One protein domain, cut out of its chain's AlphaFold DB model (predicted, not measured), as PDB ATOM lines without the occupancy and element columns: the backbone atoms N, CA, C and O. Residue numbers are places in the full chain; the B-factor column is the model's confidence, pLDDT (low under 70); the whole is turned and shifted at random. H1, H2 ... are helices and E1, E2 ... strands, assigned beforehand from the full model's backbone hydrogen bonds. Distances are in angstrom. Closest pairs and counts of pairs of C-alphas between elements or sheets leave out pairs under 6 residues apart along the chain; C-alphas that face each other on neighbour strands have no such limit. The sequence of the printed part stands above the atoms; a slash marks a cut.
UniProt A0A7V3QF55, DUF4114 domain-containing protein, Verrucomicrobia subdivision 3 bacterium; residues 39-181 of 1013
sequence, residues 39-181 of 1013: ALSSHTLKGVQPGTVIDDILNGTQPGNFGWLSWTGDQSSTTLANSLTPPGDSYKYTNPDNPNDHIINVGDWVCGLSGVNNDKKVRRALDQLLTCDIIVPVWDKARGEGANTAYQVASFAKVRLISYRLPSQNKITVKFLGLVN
ATOM      1  N   ALA A  39     165.226 148.192 140.546       81.88
ATOM      2  CA  ALA A  39     165.251 147.010 139.687       81.88
ATOM      3  C   ALA A  39     163.928 146.876 138.924       81.88
ATOM      4  O   ALA A  39     162.861 146.884 139.538       81.88
ATOM      5  N   LEU A  40     163.975 146.729 137.598       86.75
ATOM      6  CA  LEU A  40     162.781 146.555 136.761       86.75
ATOM      7  C   LEU A  40     162.585 145.091 136.370       86.75
ATOM      8  O   LEU A  40     163.543 144.391 136.052       86.75
ATOM      9  N   SER A  41     161.340 144.621 136.332       85.88
ATOM     10  CA  SER A  41     161.062 143.288 135.800       85.88
ATOM     11  C   SER A  41     161.299 143.252 134.290       85.88
ATOM     12  O   SER A  41     160.855 144.129 133.548       85.88
ATOM     13  N   SER A  42     161.914 142.181 133.794       84.94
ATOM     14  CA  SER A  42     162.051 141.913 132.359       84.94
ATOM     15  C   SER A  42     160.691 141.848 131.659       84.94
ATOM     16  O   SER A  42     160.580 142.187 130.483       84.94
ATOM     17  N   HIS A  43     159.632 141.489 132.392       85.75
ATOM     18  CA  HIS A  43     158.258 141.485 131.896       85.75
ATOM     19  C   HIS A  43     157.721 142.900 131.656       85.75
ATOM     20  O   HIS A  43     156.941 143.085 130.727       85.75
ATOM     21  N   THR A  44     158.175 143.894 132.426       87.12
ATOM     22  CA  THR A  44     157.843 145.313 132.215       87.12
ATOM     23  C   THR A  44     158.430 145.831 130.905       87.12
ATOM     24  O   THR A  44     157.832 146.678 130.253       87.12
ATOM     25  N   LEU A  45     159.596 145.316 130.503       87.50
ATOM     26  CA  LEU A  45     160.334 145.785 129.326       87.50
ATOM     27  C   LEU A  45     160.114 144.916 128.079       87.50
ATOM     28  O   LEU A  45     160.555 145.270 126.984       87.50
ATOM     29  N   LYS A  46     159.433 143.773 128.211       87.06
ATOM     30  CA  LYS A  46     159.264 142.807 127.125       87.06
ATOM     31  C   LYS A  46     158.506 143.427 125.947       87.06
ATOM     32  O   LYS A  46     157.320 143.717 126.040       87.06
ATOM     33  N   GLY A  47     159.194 143.579 124.814       82.12
ATOM     34  CA  GLY A  47     158.625 144.148 123.588       82.12
ATOM     35  C   GLY A  47     158.469 145.674 123.597       82.12
ATOM     36  O   GLY A  47     157.921 146.222 122.642       82.12
ATOM     37  N   VAL A  48     158.958 146.366 124.634       89.69
ATOM     38  CA  VAL A  48     158.917 147.831 124.730       89.69
ATOM     39  C   VAL A  48     160.061 148.440 123.918       89.69
ATOM     40  O   VAL A  48     161.212 148.025 124.035       89.69
ATOM     41  N   GLN A  49     159.751 149.435 123.085       89.94
ATOM     42  CA  GLN A  49     160.751 150.128 122.273       89.94
ATOM     43  C   GLN A  49     161.459 151.232 123.084       89.94
ATOM     44  O   GLN A  49     160.829 151.877 123.928       89.94
ATOM     45  N   PRO A  50     162.753 151.503 122.832       90.25
ATOM     46  CA  PRO A  50     163.426 152.669 123.392       90.25
ATOM     47  C   PRO A  50     162.669 153.967 123.079       90.25
ATOM     48  O   PRO A  50     162.246 154.213 121.953       90.25
ATOM     49  N   GLY A  51     162.499 154.812 124.088       85.44
ATOM     50  CA  GLY A  51     161.731 156.051 124.043       85.44
ATOM     51  C   GLY A  51     160.303 155.941 124.589       85.44
ATOM     52  O   GLY A  51     159.698 156.982 124.853       85.44
ATOM     53  N   THR A  52     159.769 154.735 124.804       92.81
ATOM     54  CA  THR A  52     158.422 154.536 125.359       92.81
ATOM     55  C   THR A  52     158.362 154.888 126.849       92.81
ATOM     56  O   THR A  52     159.243 154.518 127.626       92.81
ATOM     57  N   VAL A  53     157.302 155.598 127.250       93.44
ATOM     58  CA  VAL A  53     156.960 155.842 128.659       93.44
ATOM     59  C   VAL A  53     156.091 154.692 129.159       93.44
ATOM     60  O   VAL A  53     155.102 154.340 128.522       93.44
ATOM     61  N   ILE A  54     156.493 154.098 130.277       92.19
ATOM     62  CA  ILE A  54     155.797 153.017 130.966       92.19
ATOM     63  C   ILE A  54     155.265 153.599 132.273       92.19
ATOM     64  O   ILE A  54     156.034 153.902 133.192       92.19
ATOM     65  N   ASP A  55     153.955 153.808 132.319       89.19
ATOM     66  CA  ASP A  55     153.273 154.431 133.445       89.19
ATOM     67  C   ASP A  55     152.935 153.442 134.558       89.19
ATOM     68  O   ASP A  55     152.643 152.274 134.309       89.19
ATOM     69  N   ASP A  56     152.901 153.960 135.789       85.31
ATOM     70  CA  ASP A  56     152.268 153.308 136.937       85.31
ATOM     71  C   ASP A  56     152.794 151.886 137.264       85.31
ATOM     72  O   ASP A  56     152.047 151.030 137.741       85.31
ATOM     73  N   ILE A  57     154.099 151.646 137.088       89.62
ATOM     74  CA  ILE A  57     154.770 150.398 137.476       89.62
ATOM     75  C   ILE A  57     154.693 150.254 138.996       89.62
ATOM     76  O   ILE A  57     155.240 151.080 139.729       89.62
ATOM     77  N   LEU A  58     154.011 149.214 139.477       85.25
ATOM     78  CA  LEU A  58     153.836 148.966 140.907       85.25
ATOM     79  C   LEU A  58     155.136 148.462 141.542       85.25
ATOM     80  O   LEU A  58     155.910 147.745 140.913       85.25
ATOM     81  N   ASN A  59     155.361 148.815 142.802       80.75
ATOM     82  CA  ASN A  59     156.454 148.291 143.610       80.75
ATOM     83  C   ASN A  59     156.099 146.880 144.084       80.75
ATOM     84  O   ASN A  59     155.016 146.657 144.632       80.75
ATOM     85  N   GLY A  60     157.019 145.942 143.930       73.19
ATOM     86  CA  GLY A  60     156.927 144.618 144.507       73.19
ATOM     87  C   GLY A  60     157.620 143.556 143.672       73.19
ATOM     88  O   GLY A  60     158.366 143.820 142.736       73.19
ATOM     89  N   THR A  61     157.321 142.319 144.033       69.00
ATOM     90  CA  THR A  61     158.040 141.126 143.593       69.00
ATOM     91  C   THR A  61     157.503 140.443 142.357       69.00
ATOM     92  O   THR A  61     158.139 139.526 141.836       69.00
ATOM     93  N   GLN A  62     156.295 140.816 141.951       76.19
ATOM     94  CA  GLN A  62     155.558 140.121 140.911       76.19
ATOM     95  C   GLN A  62     156.081 140.514 139.524       76.19
ATOM     96  O   GLN A  62     156.552 141.639 139.339       76.19
ATOM     97  N   PRO A  63     156.005 139.614 138.526       79.69
ATOM     98  CA  PRO A  63     156.344 139.957 137.150       79.69
ATOM     99  C   PRO A  63     155.604 141.219 136.694       79.69
ATOM    100  O   PRO A  63     154.387 141.311 136.838       79.69
ATOM    101  N   GLY A  64     156.343 142.183 136.146       82.12
ATOM    102  CA  GLY A  64     155.806 143.484 135.730       82.12
ATOM    103  C   GLY A  64     156.010 144.626 136.733       82.12
ATOM    104  O   GLY A  64     155.818 145.780 136.353       82.12
ATOM    105  N   ASN A  65     156.455 144.337 137.960       85.06
ATOM    106  CA  ASN A  65     156.711 145.338 138.998       85.06
ATOM    107  C   ASN A  65     158.175 145.809 139.025       85.06
ATOM    108  O   ASN A  65     159.067 145.184 138.441       85.06
ATOM    109  N   PHE A  66     158.424 146.911 139.735       85.12
ATOM    110  CA  PHE A  66     159.770 147.347 140.109       85.12
ATOM    111  C   PHE A  66     160.060 147.031 141.580       85.12
ATOM    112  O   PHE A  66     159.138 146.899 142.378       85.12
ATOM    113  N   GLY A  67     161.333 146.952 141.951       76.81
ATOM    114  CA  GLY A  67     161.773 146.805 143.338       76.81
ATOM    115  C   GLY A  67     162.914 147.759 143.681       76.81
ATOM    116  O   GLY A  67     163.525 148.352 142.793       76.81
ATOM    117  N   TRP A  68     163.203 147.900 144.974       74.69
ATOM    118  CA  TRP A  68     164.357 148.648 145.481       74.69
ATOM    119  C   TRP A  68     165.529 147.710 145.775       74.69
ATOM    120  O   TRP A  68     165.308 146.584 146.211       74.69
ATOM    121  N   LEU A  69     166.758 148.183 145.585       66.88
ATOM    122  CA  LEU A  69     167.982 147.522 146.043       66.88
ATOM    123  C   LEU A  69     168.626 148.338 147.172       66.88
ATOM    124  O   LEU A  69     168.314 149.513 147.369       66.88
ATOM    125  N   SER A  70     169.542 147.732 147.920       60.12
ATOM    126  CA  SER A  70     170.418 148.480 148.819       60.12
ATOM    127  C   SER A  70     171.827 147.914 148.730       60.12
ATOM    128  O   SER A  70     171.999 146.706 148.619       60.12
ATOM    129  N   TRP A  71     172.833 148.781 148.804       57.72
ATOM    130  CA  TRP A  71     174.238 148.362 148.716       57.72
ATOM    131  C   TRP A  71     174.724 147.625 149.968       57.72
ATOM    132  O   TRP A  71     175.780 147.011 149.934       57.72
ATOM    133  N   THR A  72     173.985 147.732 151.079       57.25
ATOM    134  CA  THR A  72     174.406 147.244 152.403       57.25
ATOM    135  C   THR A  72     173.420 146.268 153.050       57.25
ATOM    136  O   THR A  72     173.585 145.932 154.217       57.25
ATOM    137  N   GLY A  73     172.401 145.797 152.320       55.53
ATOM    138  CA  GLY A  73     171.380 144.860 152.821       55.53
ATOM    139  C   GLY A  73     170.422 145.433 153.883       55.53
ATOM    140  O   GLY A  73     169.410 144.812 154.207       55.53
ATOM    141  N   ASP A  74     170.691 146.630 154.415       63.09
ATOM    142  CA  ASP A  74     169.882 147.288 155.444       63.09
ATOM    143  C   ASP A  74     168.581 147.891 154.877       63.09
ATOM    144  O   ASP A  74     168.567 148.614 153.878       63.09
ATOM    145  N   GLN A  75     167.473 147.646 155.584       63.62
ATOM    146  CA  GLN A  75     166.127 148.097 155.227       63.62
ATOM    147  C   GLN A  75     165.773 149.504 155.731       63.62
ATOM    148  O   GLN A  75     164.603 149.896 155.700       63.62
ATOM    149  N   SER A  76     166.750 150.284 156.205       71.50
ATOM    150  CA  SER A  76     166.521 151.643 156.698       71.50
ATOM    151  C   SER A  76     166.303 152.676 155.581       71.50
ATOM    152  O   SER A  76     166.858 152.604 154.482       71.50
ATOM    153  N   SER A  77     165.528 153.727 155.877       74.12
ATOM    154  CA  SER A  77     165.272 154.822 154.926       74.12
ATOM    155  C   SER A  77     166.502 155.665 154.600       74.12
ATOM    156  O   SER A  77     166.527 156.351 153.580       74.12
ATOM    157  N   THR A  78     167.526 155.620 155.454       75.44
ATOM    158  CA  THR A  78     168.790 156.328 155.227       75.44
ATOM    159  C   THR A  78     169.650 155.562 154.233       75.44
ATOM    160  O   THR A  78     170.150 156.170 153.290       75.44
ATOM    161  N   THR A  79     169.748 154.241 154.384       69.50
ATOM    162  CA  THR A  79     170.460 153.378 153.441       69.50
ATOM    163  C   THR A  79     169.852 153.479 152.044       69.50
ATOM    164  O   THR A  79     170.564 153.780 151.091       69.50
ATOM    165  N   LEU A  80     168.523 153.372 151.933       72.31
ATOM    166  CA  LEU A  80     167.829 153.492 150.647       72.31
ATOM    167  C   LEU A  80     168.004 154.878 149.993       72.31
ATOM    168  O   LEU A  80     168.229 154.969 148.789       72.31
ATOM    169  N   ALA A  81     167.927 155.966 150.768       75.25
ATOM    170  CA  ALA A  81     168.124 157.319 150.239       75.25
ATOM    171  C   ALA A  81     169.568 157.564 149.770       75.25
ATOM    172  O   ALA A  81     169.775 158.166 148.717       75.25
ATOM    173  N   ASN A  82     170.557 157.068 150.518       72.06
ATOM    174  CA  ASN A  82     171.965 157.171 150.142       72.06
ATOM    175  C   ASN A  82     172.256 156.380 148.862       72.06
ATOM    176  O   ASN A  82     172.952 156.881 147.986       72.06
ATOM    177  N   SER A  83     171.668 155.187 148.711       66.38
ATOM    178  CA  SER A  83     171.817 154.377 147.499       66.38
ATOM    179  C   SER A  83     171.224 155.033 146.240       66.38
ATOM    180  O   SER A  83     171.662 154.710 145.140       66.38
ATOM    181  N   LEU A  84     170.252 155.945 146.372       73.19
ATOM    182  CA  LEU A  84     169.587 156.651 145.262       73.19
ATOM    183  C   LEU A  84     170.271 157.972 144.853       73.19
ATOM    184  O   LEU A  84     169.719 158.712 144.042       73.19
ATOM    185  N   THR A  85     171.449 158.284 145.398       68.06
ATOM    186  CA  THR A  85     172.228 159.484 145.042       68.06
ATOM    187  C   THR A  85     173.425 159.074 144.150       68.06
ATOM    188  O   THR A  85     174.110 158.121 144.518       68.06
ATOM    189  N   PRO A  86     173.694 159.724 142.993       59.22
ATOM    190  CA  PRO A  86     174.738 159.292 142.042       59.22
ATOM    191  C   PRO A  86     176.179 159.317 142.605       59.22
ATOM    192  O   PRO A  86     176.537 160.332 143.211       59.22
ATOM    193  N   PRO A  87     177.067 158.348 142.280       57.81
ATOM    194  CA  PRO A  87     176.806 156.928 142.016       57.81
ATOM    195  C   PRO A  87     177.701 155.961 142.835       57.81
ATOM    196  O   PRO A  87     178.843 156.261 143.186       57.81
ATOM    197  N   GLY A  88     177.176 154.758 143.092       56.34
ATOM    198  CA  GLY A  88     177.966 153.542 143.328       56.34
ATOM    199  C   GLY A  88     178.063 152.724 142.032       56.34
ATOM    200  O   GLY A  88     177.204 152.848 141.158       56.34
ATOM    201  N   ASP A  89     179.108 151.909 141.883       51.75
ATOM    202  CA  ASP A  89     179.354 151.084 140.692       51.75
ATOM    203  C   ASP A  89     179.209 149.579 141.003       51.75
ATOM    204  O   ASP A  89     179.283 149.155 142.158       51.75
ATOM    205  N   SER A  90     178.976 148.759 139.972       49.28
ATOM    206  CA  SER A  90     178.856 147.300 140.116       49.28
ATOM    207  C   SER A  90     180.150 146.593 140.517       49.28
ATOM    208  O   SER A  90     180.106 145.416 140.850       49.28
ATOM    209  N   TYR A  91     181.283 147.295 140.460       50.78
ATOM    210  CA  TYR A  91     182.620 146.744 140.662       50.78
ATOM    211  C   TYR A  91     183.060 146.804 142.129       50.78
ATOM    212  O   TYR A  91     183.797 145.940 142.590       50.78
ATOM    213  N   LYS A  92     182.586 147.799 142.885       53.88
ATOM    214  CA  LYS A  92     182.837 147.960 144.329       53.88
ATOM    215  C   LYS A  92     181.789 147.283 145.201       53.88
ATOM    216  O   LYS A  92     181.835 147.409 146.427       53.88
ATOM    217  N   TYR A  93     180.825 146.605 144.587       56.28
ATOM    218  CA  TYR A  93     179.815 145.878 145.326       56.28
ATOM    219  C   TYR A  93     180.472 144.771 146.162       56.28
ATOM    220  O   TYR A  93     181.324 144.023 145.688       56.28
ATOM    221  N   THR A  94     180.118 144.703 147.438       55.28
ATOM    222  CA  THR A  94     180.518 143.621 148.338       55.28
ATOM    223  C   THR A  94     179.297 143.273 149.158       55.28
ATOM    224  O   THR A  94     178.776 144.136 149.868       55.28
ATOM    225  N   ASN A  95     178.836 142.032 149.041       54.84
ATOM    226  CA  ASN A  95     177.686 141.560 149.783       54.84
ATOM    227  C   ASN A  95     177.975 141.665 151.300       54.84
ATOM    228  O   ASN A  95     178.950 141.090 151.789       54.84
ATOM    229  N   PRO A  96     177.156 142.398 152.066       48.94
ATOM    230  CA  PRO A  96     177.351 142.604 153.506       48.94
ATOM    231  C   PRO A  96     177.301 141.311 154.313       48.94
ATOM    232  O   PRO A  96     177.985 141.189 155.328       48.94
ATOM    233  N   ASP A  97     176.505 140.352 153.844       50.34
ATOM    234  CA  ASP A  97     176.323 139.050 154.478       50.34
ATOM    235  C   ASP A  97     177.320 138.009 153.941       50.34
ATOM    236  O   ASP A  97     177.496 136.940 154.531       50.34
ATOM    237  N   ASN A  98     178.022 138.323 152.845       56.09
ATOM    238  CA  ASN A  98     179.085 137.500 152.279       56.09
ATOM    239  C   ASN A  98     180.192 138.367 151.647       56.09
ATOM    240  O   ASN A  98     180.142 138.652 150.453       56.09
ATOM    241  N   PRO A  99     181.257 138.709 152.392       59.06
ATOM    242  CA  PRO A  99     182.318 139.598 151.911       59.06
ATOM    243  C   PRO A  99     183.063 139.128 150.652       59.06
ATOM    244  O   PRO A  99     183.830 139.902 150.095       59.06
ATOM    245  N   ASN A 100     182.878 137.870 150.232       53.22
ATOM    246  CA  ASN A 100     183.479 137.299 149.024       53.22
ATOM    247  C   ASN A 100     182.550 137.358 147.796       53.22
ATOM    248  O   ASN A 100     182.944 136.928 146.712       53.22
ATOM    249  N   ASP A 101     181.304 137.807 147.958       57.78
ATOM    250  CA  ASP A 101     180.352 137.975 146.864       57.78
ATOM    251  C   ASP A 101     180.398 139.422 146.365       57.78
ATOM    252  O   ASP A 101     179.835 140.341 146.958       57.78
ATOM    253  N   HIS A 102     181.135 139.606 145.272       58.09
ATOM    254  CA  HIS A 102     181.306 140.886 144.584       58.09
ATOM    255  C   HIS A 102     180.418 141.009 143.341       58.09
ATOM    256  O   HIS A 102     180.570 141.930 142.543       58.09
ATOM    257  N   ILE A 103     179.496 140.064 143.146       58.62
ATOM    258  CA  ILE A 103     178.585 140.046 142.009       58.62
ATOM    259  C   ILE A 103     177.238 140.558 142.507       58.62
ATOM    260  O   ILE A 103     176.663 139.995 143.433       58.62
ATOM    261  N   ILE A 104     176.705 141.612 141.886       56.44
ATOM    262  CA  ILE A 104     175.355 142.088 142.210       56.44
ATOM    263  C   ILE A 104     174.351 140.995 141.839       56.44
ATOM    264  O   ILE A 104     174.038 140.786 140.664       56.44
ATOM    265  N   ASN A 105     173.826 140.321 142.858       55.16
ATOM    266  CA  ASN A 105     172.839 139.264 142.738       55.16
ATOM    267  C   ASN A 105     171.586 139.671 143.514       55.16
ATOM    268  O   ASN A 105     171.638 140.337 144.540       55.16
ATOM    269  N   VAL A 106     170.402 139.255 143.074       49.75
ATOM    270  CA  VAL A 106     169.154 139.691 143.733       49.75
ATOM    271  C   VAL A 106     168.838 138.871 145.001       49.75
ATOM    272  O   VAL A 106     167.686 138.775 145.416       49.75
ATOM    273  N   GLY A 107     169.853 138.253 145.616       49.91
ATOM    274  CA  GLY A 107     169.817 137.826 147.021       49.91
ATOM    275  C   GLY A 107     170.030 138.997 147.986       49.91
ATOM    276  O   GLY A 107     169.645 138.909 149.144       49.91
ATOM    277  N   ASP A 108     170.524 140.125 147.469       52.06
ATOM    278  CA  ASP A 108     170.930 141.319 148.228       52.06
ATOM    279  C   ASP A 108     169.781 142.324 148.387       52.06
ATOM    280  O   ASP A 108     169.936 143.543 148.516       52.06
ATOM    281  N   TRP A 109     168.571 141.788 148.269       58.16
ATOM    282  CA  TRP A 109     167.349 142.528 148.087       58.16
ATOM    283  C   TRP A 109     166.798 143.042 149.415       58.16
ATOM    284  O   TRP A 109     166.678 142.321 150.402       58.16
ATOM    285  N   VAL A 110     166.369 144.301 149.412       52.53
ATOM    286  CA  VAL A 110     165.663 144.914 150.528       52.53
ATOM    287  C   VAL A 110     164.226 145.194 150.112       52.53
ATOM    288  O   VAL A 110     163.938 146.094 149.321       52.53
ATOM    289  N   CYS A 111     163.283 144.459 150.700       51.50
ATOM    290  CA  CYS A 111     161.913 144.943 150.786       51.50
ATOM    291  C   CYS A 111     161.914 146.187 151.675       51.50
ATOM    292  O   CYS A 111     162.047 146.075 152.890       51.50
ATOM    293  N   GLY A 112     161.742 147.378 151.103       53.44
ATOM    294  CA  GLY A 112     161.494 148.560 151.921       53.44
ATOM    295  C   GLY A 112     160.227 148.339 152.751       53.44
ATOM    296  O   GLY A 112     159.133 148.240 152.186       53.44
ATOM    297  N   LEU A 113     160.379 148.229 154.076       56.91
ATOM    298  CA  LEU A 113     159.274 148.069 155.024       56.91
ATOM    299  C   LEU A 113     158.210 149.156 154.797       56.91
ATOM    300  O   LEU A 113     158.513 150.267 154.345       56.91
ATOM    301  N   SER A 114     156.948 148.860 155.126       56.53
ATOM    302  CA  SER A 114     155.858 149.837 155.000       56.53
ATOM    303  C   SER A 114     156.214 151.129 155.753       56.53
ATOM    304  O   SER A 114     156.418 151.110 156.964       56.53
ATOM    305  N   GLY A 115     156.344 152.245 155.025       62.22
ATOM    306  CA  GLY A 115     156.763 153.552 155.554       62.22
ATOM    307  C   GLY A 115     158.175 154.003 155.155       62.22
ATOM    308  O   GLY A 115     158.384 155.203 154.992       62.22
ATOM    309  N   VAL A 116     159.106 153.079 154.885       70.81
ATOM    310  CA  VAL A 116     160.499 153.387 154.492       70.81
ATOM    311  C   VAL A 116     160.562 154.013 153.098       70.81
ATOM    312  O   VAL A 116     161.186 155.055 152.909       70.81
ATOM    313  N   ASN A 117     159.826 153.445 152.138       70.00
ATOM    314  CA  ASN A 117     159.772 153.941 150.755       70.00
ATOM    315  C   ASN A 117     159.210 155.374 150.656       70.00
ATOM    316  O   ASN A 117     159.466 156.078 149.687       70.00
ATOM    317  N   ASN A 118     158.431 155.814 151.650       72.75
ATOM    318  CA  ASN A 118     157.793 157.136 151.676       72.75
ATOM    319  C   ASN A 118     158.530 158.146 152.583       72.75
ATOM    320  O   ASN A 118     158.043 159.261 152.821       72.75
ATOM    321  N   ASP A 119     159.707 157.784 153.099       82.19
ATOM    322  CA  ASP A 119     160.527 158.688 153.899       82.19
ATOM    323  C   ASP A 119     160.882 159.951 153.091       82.19
ATOM    324  O   ASP A 119     161.055 159.931 151.868       82.19
ATOM    325  N   LYS A 120     160.961 161.092 153.777       83.38
ATOM    326  CA  LYS A 120     161.321 162.377 153.167       83.38
ATOM    327  C   LYS A 120     162.704 162.322 152.504       83.38
ATOM    328  O   LYS A 120     162.903 162.989 151.492       83.38
ATOM    329  N   LYS A 121     163.642 161.538 153.048       82.38
ATOM    330  CA  LYS A 121     164.995 161.361 152.496       82.38
ATOM    331  C   LYS A 121     164.967 160.629 151.153       82.38
ATOM    332  O   LYS A 121     165.587 161.096 150.205       82.38
ATOM    333  N   VAL A 122     164.188 159.552 151.056       78.88
ATOM    334  CA  VAL A 122     164.033 158.753 149.829       78.88
ATOM    335  C   VAL A 122     163.357 159.576 148.733       78.88
ATOM    336  O   VAL A 122     163.840 159.615 147.606       78.88
ATOM    337  N   ARG A 123     162.298 160.324 149.073       84.88
ATOM    338  CA  ARG A 123     161.635 161.242 148.128       84.88
ATOM    339  C   ARG A 123     162.579 162.316 147.594       84.88
ATOM    340  O   ARG A 123     162.627 162.539 146.394       84.88
ATOM    341  N   ARG A 124     163.394 162.914 148.469       84.44
ATOM    342  CA  ARG A 124     164.390 163.914 148.063       84.44
ATOM    343  C   ARG A 124     165.438 163.340 147.103       84.44
ATOM    344  O   ARG A 124     165.846 164.053 146.195       84.44
ATOM    345  N   ALA A 125     165.866 162.092 147.297       80.06
ATOM    346  CA  ALA A 125     166.785 161.424 146.376       80.06
ATOM    347  C   ALA A 125     166.107 161.124 145.026       80.06
ATOM    348  O   ALA A 125     166.658 161.423 143.974       80.06
ATOM    349  N   LEU A 126     164.859 160.642 145.031       84.31
ATOM    350  CA  LEU A 126     164.095 160.408 143.799       84.31
ATOM    351  C   LEU A 126     163.820 161.687 143.006       84.31
ATOM    352  O   LEU A 126     163.889 161.652 141.780       84.31
ATOM    353  N   ASP A 127     163.560 162.810 143.681       85.50
ATOM    354  CA  ASP A 127     163.393 164.117 143.032       85.50
ATOM    355  C   ASP A 127     164.631 164.507 142.212       85.50
ATOM    356  O   ASP A 127     164.503 165.147 141.169       85.50
ATOM    357  N   GLN A 128     165.822 164.088 142.649       82.56
ATOM    358  CA  GLN A 128     167.065 164.312 141.909       82.56
ATOM    359  C   GLN A 128     167.178 163.405 140.678       82.56
ATOM    360  O   GLN A 128     167.734 163.827 139.671       82.56
ATOM    361  N   LEU A 129     166.621 162.190 140.720       82.81
ATOM    362  CA  LEU A 129     166.649 161.254 139.589       82.81
ATOM    363  C   LEU A 129     165.632 161.596 138.491       82.81
ATOM    364  O   LEU A 129     165.778 161.135 137.360       82.81
ATOM    365  N   LEU A 130     164.622 162.427 138.781       85.56
ATOM    366  CA  LEU A 130     163.651 162.892 137.776       85.56
ATOM    367  C   LEU A 130     164.298 163.704 136.644       85.56
ATOM    368  O   LEU A 130     163.704 163.872 135.577       85.56
ATOM    369  N   THR A 131     165.503 164.232 136.863       78.69
ATOM    370  CA  THR A 131     166.189 165.109 135.911       78.69
ATOM    371  C   THR A 131     167.284 164.410 135.105       78.69
ATOM    372  O   THR A 131     167.957 165.086 134.322       78.69
ATOM    373  N   CYS A 132     167.451 163.083 135.214       79.31
ATOM    374  CA  CYS A 132     168.510 162.367 134.497       79.31
ATOM    375  C   CYS A 132     168.217 160.934 134.060       79.31
ATOM    376  O   CYS A 132     167.223 160.316 134.432       79.31
ATOM    377  N   ASP A 133     169.116 160.432 133.207       86.19
ATOM    378  CA  ASP A 133     169.120 159.046 132.758       86.19
ATOM    379  C   ASP A 133     169.961 158.199 133.702       86.19
ATOM    380  O   ASP A 133     171.128 158.500 133.939       86.19
ATOM    381  N   ILE A 134     169.374 157.108 134.169       83.94
ATOM    382  CA  ILE A 134     169.977 156.171 135.109       83.94
ATOM    383  C   ILE A 134     170.056 154.779 134.484       83.94
ATOM    384  O   ILE A 134     169.233 154.428 133.633       83.94
ATOM    385  N   ILE A 135     171.037 153.976 134.894       83.25
ATOM    386  CA  ILE A 135     171.107 152.555 134.535       83.25
ATOM    387  C   ILE A 135     170.556 151.742 135.705       83.25
ATOM    388  O   ILE A 135     170.908 151.971 136.860       83.25
ATOM    389  N   VAL A 136     169.661 150.812 135.399       83.88
ATOM    390  CA  VAL A 136     168.935 149.987 136.361       83.88
ATOM    391  C   VAL A 136     169.074 148.502 136.015       83.88
ATOM    392  O   VAL A 136     169.049 148.148 134.833       83.88
ATOM    393  N   PRO A 137     169.205 147.606 137.005       80.88
ATOM    394  CA  PRO A 137     169.172 146.170 136.761       80.88
ATOM    395  C   PRO A 137     167.780 145.698 136.321       80.88
ATOM    396  O   PRO A 137     166.748 146.201 136.777       80.88
ATOM    397  N   VAL A 138     167.758 144.697 135.442       84.12
ATOM    398  CA  VAL A 138     166.545 144.052 134.929       84.12
ATOM    399  C   VAL A 138     166.525 142.593 135.360       84.12
ATOM    400  O   VAL A 138     167.428 141.831 135.014       84.12
ATOM    401  N   TRP A 139     165.483 142.181 136.076       79.62
ATOM    402  CA  TRP A 139     165.369 140.830 136.635       79.62
ATOM    403  C   TRP A 139     164.343 139.974 135.884       79.62
ATOM    404  O   TRP A 139     163.321 140.491 135.437       79.62
ATOM    405  N   ASP A 140     164.574 138.666 135.735       71.19
ATOM    406  CA  ASP A 140     163.719 137.790 134.910       71.19
ATOM    407  C   ASP A 140     162.941 136.704 135.666       71.19
ATOM    408  O   ASP A 140     161.830 136.353 135.253       71.19
ATOM    409  N   LYS A 141     163.482 136.186 136.771       65.44
ATOM    410  CA  LYS A 141     162.864 135.137 137.591       65.44
ATOM    411  C   LYS A 141     162.850 135.524 139.056       65.44
ATOM    412  O   LYS A 141     163.845 136.011 139.564       65.44
ATOM    413  N   ALA A 142     161.738 135.225 139.717       61.94
ATOM    414  CA  ALA A 142     161.490 135.429 141.138       61.94
ATOM    415  C   ALA A 142     161.143 134.075 141.783       61.94
ATOM    416  O   ALA A 142     160.259 133.383 141.274       61.94
ATOM    417  N   ARG A 143     161.797 133.668 142.877       58.16
ATOM    418  CA  ARG A 143     161.417 132.481 143.677       58.16
ATOM    419  C   ARG A 143     161.222 132.851 145.147       58.16
ATOM    420  O   ARG A 143     162.191 133.229 145.782       58.16
ATOM    421  N   GLY A 144     160.008 132.700 145.684       56.28
ATOM    422  CA  GLY A 144     159.646 133.035 147.078       56.28
ATOM    423  C   GLY A 144     158.579 134.137 147.177       56.28
ATOM    424  O   GLY A 144     158.233 134.744 146.164       56.28
ATOM    425  N   GLU A 145     158.059 134.410 148.379       54.91
ATOM    426  CA  GLU A 145     157.032 135.439 148.642       54.91
ATOM    427  C   GLU A 145     157.543 136.546 149.581       54.91
ATOM    428  O   GLU A 145     158.326 136.290 150.499       54.91
ATOM    429  N   GLY A 146     157.050 137.776 149.394       54.41
ATOM    430  CA  GLY A 146     157.397 138.916 150.251       54.41
ATOM    431  C   GLY A 146     158.898 139.209 150.235       54.41
ATOM    432  O   GLY A 146     159.507 139.132 149.183       54.41
ATOM    433  N   ALA A 147     159.502 139.514 151.384       48.25
ATOM    434  CA  ALA A 147     160.930 139.840 151.506       48.25
ATOM    435  C   ALA A 147     161.903 138.663 151.277       48.25
ATOM    436  O   ALA A 147     163.108 138.872 151.313       48.25
ATOM    437  N   ASN A 148     161.400 137.447 151.031       50.84
ATOM    438  CA  ASN A 148     162.203 136.224 150.894       50.84
ATOM    439  C   ASN A 148     162.262 135.710 149.443       50.84
ATOM    440  O   ASN A 148     162.414 134.510 149.206       50.84
ATOM    441  N   THR A 149     162.062 136.590 148.462       55.53
ATOM    442  CA  THR A 149     162.090 136.233 147.042       55.53
ATOM    443  C   THR A 149     163.509 136.365 146.477       55.53
ATOM    444  O   THR A 149     164.087 137.441 146.497       55.53
ATOM    445  N   ALA A 150     164.074 135.283 145.944       53.97
ATOM    446  CA  ALA A 150     165.352 135.296 145.235       53.97
ATOM    447  C   ALA A 150     165.137 135.623 143.751       53.97
ATOM    448  O   ALA A 150     164.260 135.020 143.118       53.97
ATOM    449  N   TYR A 151     165.957 136.508 143.180       58.56
ATOM    450  CA  TYR A 151     165.926 136.796 141.742       58.56
ATOM    451  C   TYR A 151     167.290 136.726 141.070       58.56
ATOM    452  O   TYR A 151     168.333 136.680 141.718       58.56
ATOM    453  N   GLN A 152     167.257 136.747 139.741       66.56
ATOM    454  CA  GLN A 152     168.431 136.819 138.888       66.56
ATOM    455  C   GLN A 152     168.381 138.104 138.054       66.56
ATOM    456  O   GLN A 152     167.356 138.398 137.433       66.56
ATOM    457  N   VAL A 153     169.482 138.865 138.040       69.31
ATOM    458  CA  VAL A 153     169.676 139.948 137.067       69.31
ATOM    459  C   VAL A 153     169.954 139.298 135.716       69.31
ATOM    460  O   VAL A 153     170.876 138.497 135.582       69.31
ATOM    461  N   ALA A 154     169.125 139.606 134.726       70.00
ATOM    462  CA  ALA A 154     169.217 139.038 133.384       70.00
ATOM    463  C   ALA A 154     169.806 140.019 132.365       70.00
ATOM    464  O   ALA A 154     170.288 139.607 131.316       70.00
ATOM    465  N   SER A 155     169.712 141.323 132.634       77.12
ATOM    466  CA  SER A 155     170.270 142.392 131.800       77.12
ATOM    467  C   SER A 155     170.265 143.713 132.574       77.12
ATOM    468  O   SER A 155     169.729 143.783 133.680       77.12
ATOM    469  N   PHE A 156     170.810 144.775 131.985       83.88
ATOM    470  CA  PHE A 156     170.685 146.139 132.496       83.88
ATOM    471  C   PHE A 156     169.914 147.002 131.500       83.88
ATOM    472  O   PHE A 156     169.931 146.751 130.295       83.88
ATOM    473  N   ALA A 157     169.226 148.027 131.993       85.56
ATOM    474  CA  ALA A 157     168.452 148.959 131.185       85.56
ATOM    475  C   ALA A 157     168.810 150.400 131.530       85.56
ATOM    476  O   ALA A 157     168.925 150.753 132.698       85.56
ATOM    477  N   LYS A 158     168.912 151.260 130.519       90.12
ATOM    478  CA  LYS A 158     168.937 152.707 130.714       90.12
ATOM    479  C   LYS A 158     167.503 153.220 130.741       90.12
ATOM    480  O   LYS A 158     166.718 152.929 129.833       90.12
ATOM    481  N   VAL A 159     167.146 153.984 131.766       90.12
ATOM    482  CA  VAL A 159     165.805 154.555 131.944       90.12
ATOM    483  C   VAL A 159     165.882 155.988 132.451       90.12
ATOM    484  O   VAL A 159     166.878 156.401 133.034       90.12
ATOM    485  N   ARG A 160     164.808 156.751 132.257       90.88
ATOM    486  CA  ARG A 160     164.599 158.047 132.911       90.88
ATOM    487  C   ARG A 160     163.377 157.965 133.807       90.88
ATOM    488  O   ARG A 160     162.302 157.607 133.323       90.88
ATOM    489  N   LEU A 161     163.512 158.310 135.084       90.62
ATOM    490  CA  LEU A 161     162.364 158.408 135.984       90.62
ATOM    491  C   LEU A 161     161.543 159.647 135.599       90.62
ATOM    492  O   LEU A 161     162.084 160.741 135.499       90.62
ATOM    493  N   ILE A 162     160.245 159.479 135.344       91.44
ATOM    494  CA  ILE A 162     159.359 160.572 134.904       91.44
ATOM    495  C   ILE A 162     158.505 161.080 136.061       91.44
ATOM    496  O   ILE A 162     158.289 162.281 136.196       91.44
ATOM    497  N   SER A 163     157.993 160.170 136.892       89.50
ATOM    498  CA  SER A 163     157.261 160.524 138.107       89.50
ATOM    499  C   SER A 163     157.204 159.340 139.071       89.50
ATOM    500  O   SER A 163     157.462 158.199 138.685       89.50
ATOM    501  N   TYR A 164     156.844 159.597 140.327       88.31
ATOM    502  CA  TYR A 164     156.595 158.552 141.316       88.31
ATOM    503  C   TYR A 164     155.420 158.925 142.233       88.31
ATOM    504  O   TYR A 164     155.178 160.095 142.529       88.31
ATOM    505  N   ARG A 165     154.671 157.918 142.694       85.44
ATOM    506  CA  ARG A 165     153.543 158.048 143.631       85.44
ATOM    507  C   ARG A 165     153.666 156.997 144.732       85.44
ATOM    508  O   ARG A 165     153.132 155.894 144.631       85.44
ATOM    509  N   LEU A 166     154.403 157.351 145.785       77.75
ATOM    510  CA  LEU A 166     154.744 156.463 146.906       77.75
ATOM    511  C   LEU A 166     153.791 156.513 148.123       77.75
ATOM    512  O   LEU A 166     153.761 155.534 148.863       77.75
ATOM    513  N   PRO A 167     152.930 157.531 148.339       64.69
ATOM    514  CA  PRO A 167     151.849 157.415 149.318       64.69
ATOM    515  C   PRO A 167     150.725 156.516 148.782       64.69
ATOM    516  O   PRO A 167     150.132 156.819 147.747       64.69
ATOM    517  N   SER A 168     150.398 155.435 149.494       62.59
ATOM    518  CA  SER A 168     149.227 154.555 149.272       62.59
ATOM    519  C   SER A 168     149.167 153.772 147.947       62.59
ATOM    520  O   SER A 168     148.406 152.815 147.862       62.59
ATOM    521  N   GLN A 169     149.939 154.152 146.921       69.06
ATOM    522  CA  GLN A 169     149.911 153.538 145.582       69.06
ATOM    523  C   GLN A 169     151.214 152.821 145.200       69.06
ATOM    524  O   GLN A 169     151.170 151.958 144.333       69.06
ATOM    525  N   ASN A 170     152.342 153.146 145.850       78.62
ATOM    526  CA  ASN A 170     153.646 152.494 145.668       78.62
ATOM    527  C   ASN A 170     154.023 152.254 144.193       78.62
ATOM    528  O   ASN A 170     154.305 151.123 143.817       78.62
ATOM    529  N   LYS A 171     154.018 153.291 143.346       86.94
ATOM    530  CA  LYS A 171     154.280 153.137 141.902       86.94
ATOM    531  C   LYS A 171     155.204 154.197 141.304       86.94
ATOM    532  O   LYS A 171     155.262 155.314 141.824       86.94
ATOM    533  N   ILE A 172     155.885 153.864 140.208       90.75
ATOM    534  CA  ILE A 172     156.741 154.776 139.426       90.75
ATOM    535  C   ILE A 172     156.360 154.784 137.944       90.75
ATOM    536  O   ILE A 172     155.858 153.796 137.421       90.75
ATOM    537  N   THR A 173     156.647 155.889 137.259       92.50
ATOM    538  CA  THR A 173     156.619 155.987 135.794       92.50
ATOM    539  C   THR A 173     158.042 156.179 135.294       92.50
ATOM    540  O   THR A 173     158.735 157.096 135.745       92.50
ATOM    541  N   VAL A 174     158.456 155.381 134.310       93.31
ATOM    542  CA  VAL A 174     159.782 155.493 133.687       93.31
ATOM    543  C   VAL A 174     159.674 155.598 132.172       93.31
ATOM    544  O   VAL A 174     158.792 155.011 131.554       93.31
ATOM    545  N   LYS A 175     160.604 156.313 131.547       92.94
ATOM    546  CA  LYS A 175     160.853 156.243 130.108       92.94
ATOM    547  C   LYS A 175     161.985 155.256 129.866       92.94
ATOM    548  O   LYS A 175     163.099 155.479 130.336       92.94
ATOM    549  N   PHE A 176     161.709 154.177 129.145       93.25
ATOM    550  CA  PHE A 176     162.720 153.188 128.782       93.25
ATOM    551  C   PHE A 176     163.604 153.737 127.659       93.25
ATOM    552  O   PHE A 176     163.079 154.263 126.683       93.25
ATOM    553  N   LEU A 177     164.930 153.653 127.782       88.69
ATOM    554  CA  LEU A 177     165.888 154.208 126.811       88.69
ATOM    555  C   LEU A 177     166.742 153.133 126.119       88.69
ATOM    556  O   LEU A 177     167.469 153.463 125.187       88.69
ATOM    557  N   GLY A 178     166.622 151.865 126.520       88.25
ATOM    558  CA  GLY A 178     167.290 150.719 125.890       88.25
ATOM    559  C   GLY A 178     167.971 149.789 126.897       88.25
ATOM    560  O   GLY A 178     168.136 150.145 128.061       88.25
ATOM    561  N   LEU A 179     168.359 148.590 126.448       86.25
ATOM    562  CA  LEU A 179     169.202 147.674 127.229       86.25
ATOM    563  C   LEU A 179     170.684 148.075 127.123       86.25
ATOM    564  O   LEU A 179     171.104 148.618 126.101       86.25
ATOM    565  N   VAL A 180     171.465 147.795 128.167       79.06
ATOM    566  CA  VAL A 180     172.903 148.099 128.280       79.06
ATOM    567  C   VAL A 180     173.661 146.826 128.679       79.06
ATOM    568  O   VAL A 180     173.139 146.016 129.444       79.06
ATOM    569  N   ASN A 181     174.875 146.642 128.147       68.81
ATOM    570  CA  ASN A 181     175.762 145.527 128.486       68.81
ATOM    571  C   ASN A 181     176.834 145.981 129.493       68.81
ATOM    572  O   ASN A 181     177.527 146.955 129.210       68.81
TER     573      ASN A 181
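This is residues 39 to 181 of the 1013 residues of the protein "DUF4114 domain-containing protein" of Verrucomicrobia subdivision 3 bacterium (UniProt A0A7V3QF55). One strongly twisted sheet of six strands folds back on itself into two leaves, E2 and E6 facing E4, E1 and E3, with the long strand E5 as the hinge; it resembles a loosely closed barrel, with the short helix H1 at one end. Helices H2 and H3 run side by side, H3 on the sheet beside E5, and the long stretch 84 to 119 loops out to 23 A from the mean of the C-alphas. The printed part has 143 residues, with three named helices and six named strands in the order E1 H1 E2 E3 H2 H3 E4 E5 E6; the mixed sheet runs E2 E6 E5 E4 E1 E3. The class is mixed, helices and strands, with under half of the residues in named elements. The whole is compact, with a radius of gyration of the C-alphas of 14.1 A and spans of 39 by 32 by 29 A.

E1, residues 39 to 41, begins at C-alpha 39 (165.251, 147.010, 139.687) and is 6.8 A long. H1 is residues 42 to 45, 5.2 A; E2, 53 to 58, 14.4 A; E3, 66 to 68, 7.2 A; H2, 77 to 83, 9.9 A. H3, residues 120 to 129, is 14.6 A long and begins at C-alpha 120 (161.321, 162.377, 153.167). E4, residues 133 to 143, is 29.7 A long and bends by 55 degrees at residue 140. E5, residues 150 to 165, is 25.7 A and bends by 113 degrees at residue 162. E6, residues 171 to 180, is 23.6 A, bends by 75 degrees at residue 177 and ends at C-alpha 180 (172.903, 148.099, 128.280).

E1 is antiparallel to E3, with N 39 and O 67 2.8 A apart, and parallel to E4, with N 40 and O 137 2.9 A apart. E4, E5 and E6 form a meander, each strand the antiparallel neighbour of the one before, in two hairpins: N 136 and O 157 are 2.8 A apart, as are N 175 and O 160. Edge strand E2 is antiparallel to E6, with N 54 and O 174 2.8 A apart. The closest C-alphas of E2 and the other edge strand, E3, are those of Leu 58 and Phe 66, 6.2 A apart. H1 is on the sheet at a height of 5.0 A, only just over none of the strands, with 2 of its 4 C-alphas falling on E3. H2 touches H3 at a shallow tilt of 21 degrees, the same way, closest at the C-alphas of Ala 81 and Val 122, 4.4 A. H3 is on the sheet; H2 is not on it. Every O i to N i+4 pair is within hydrogen-bond range in H2, 5 of 6 in H3, and H1 is too short for one.

The C-alphas farthest apart, of Thr 52 and Pro 99, are 38.7 A apart. The printed part has no cut, and the link from H2 to H3 is long, 36 residues. The mean pLDDT of the printed part is 73.0; 58 residues are under 70, among them 85 to 115 and 141 to 153.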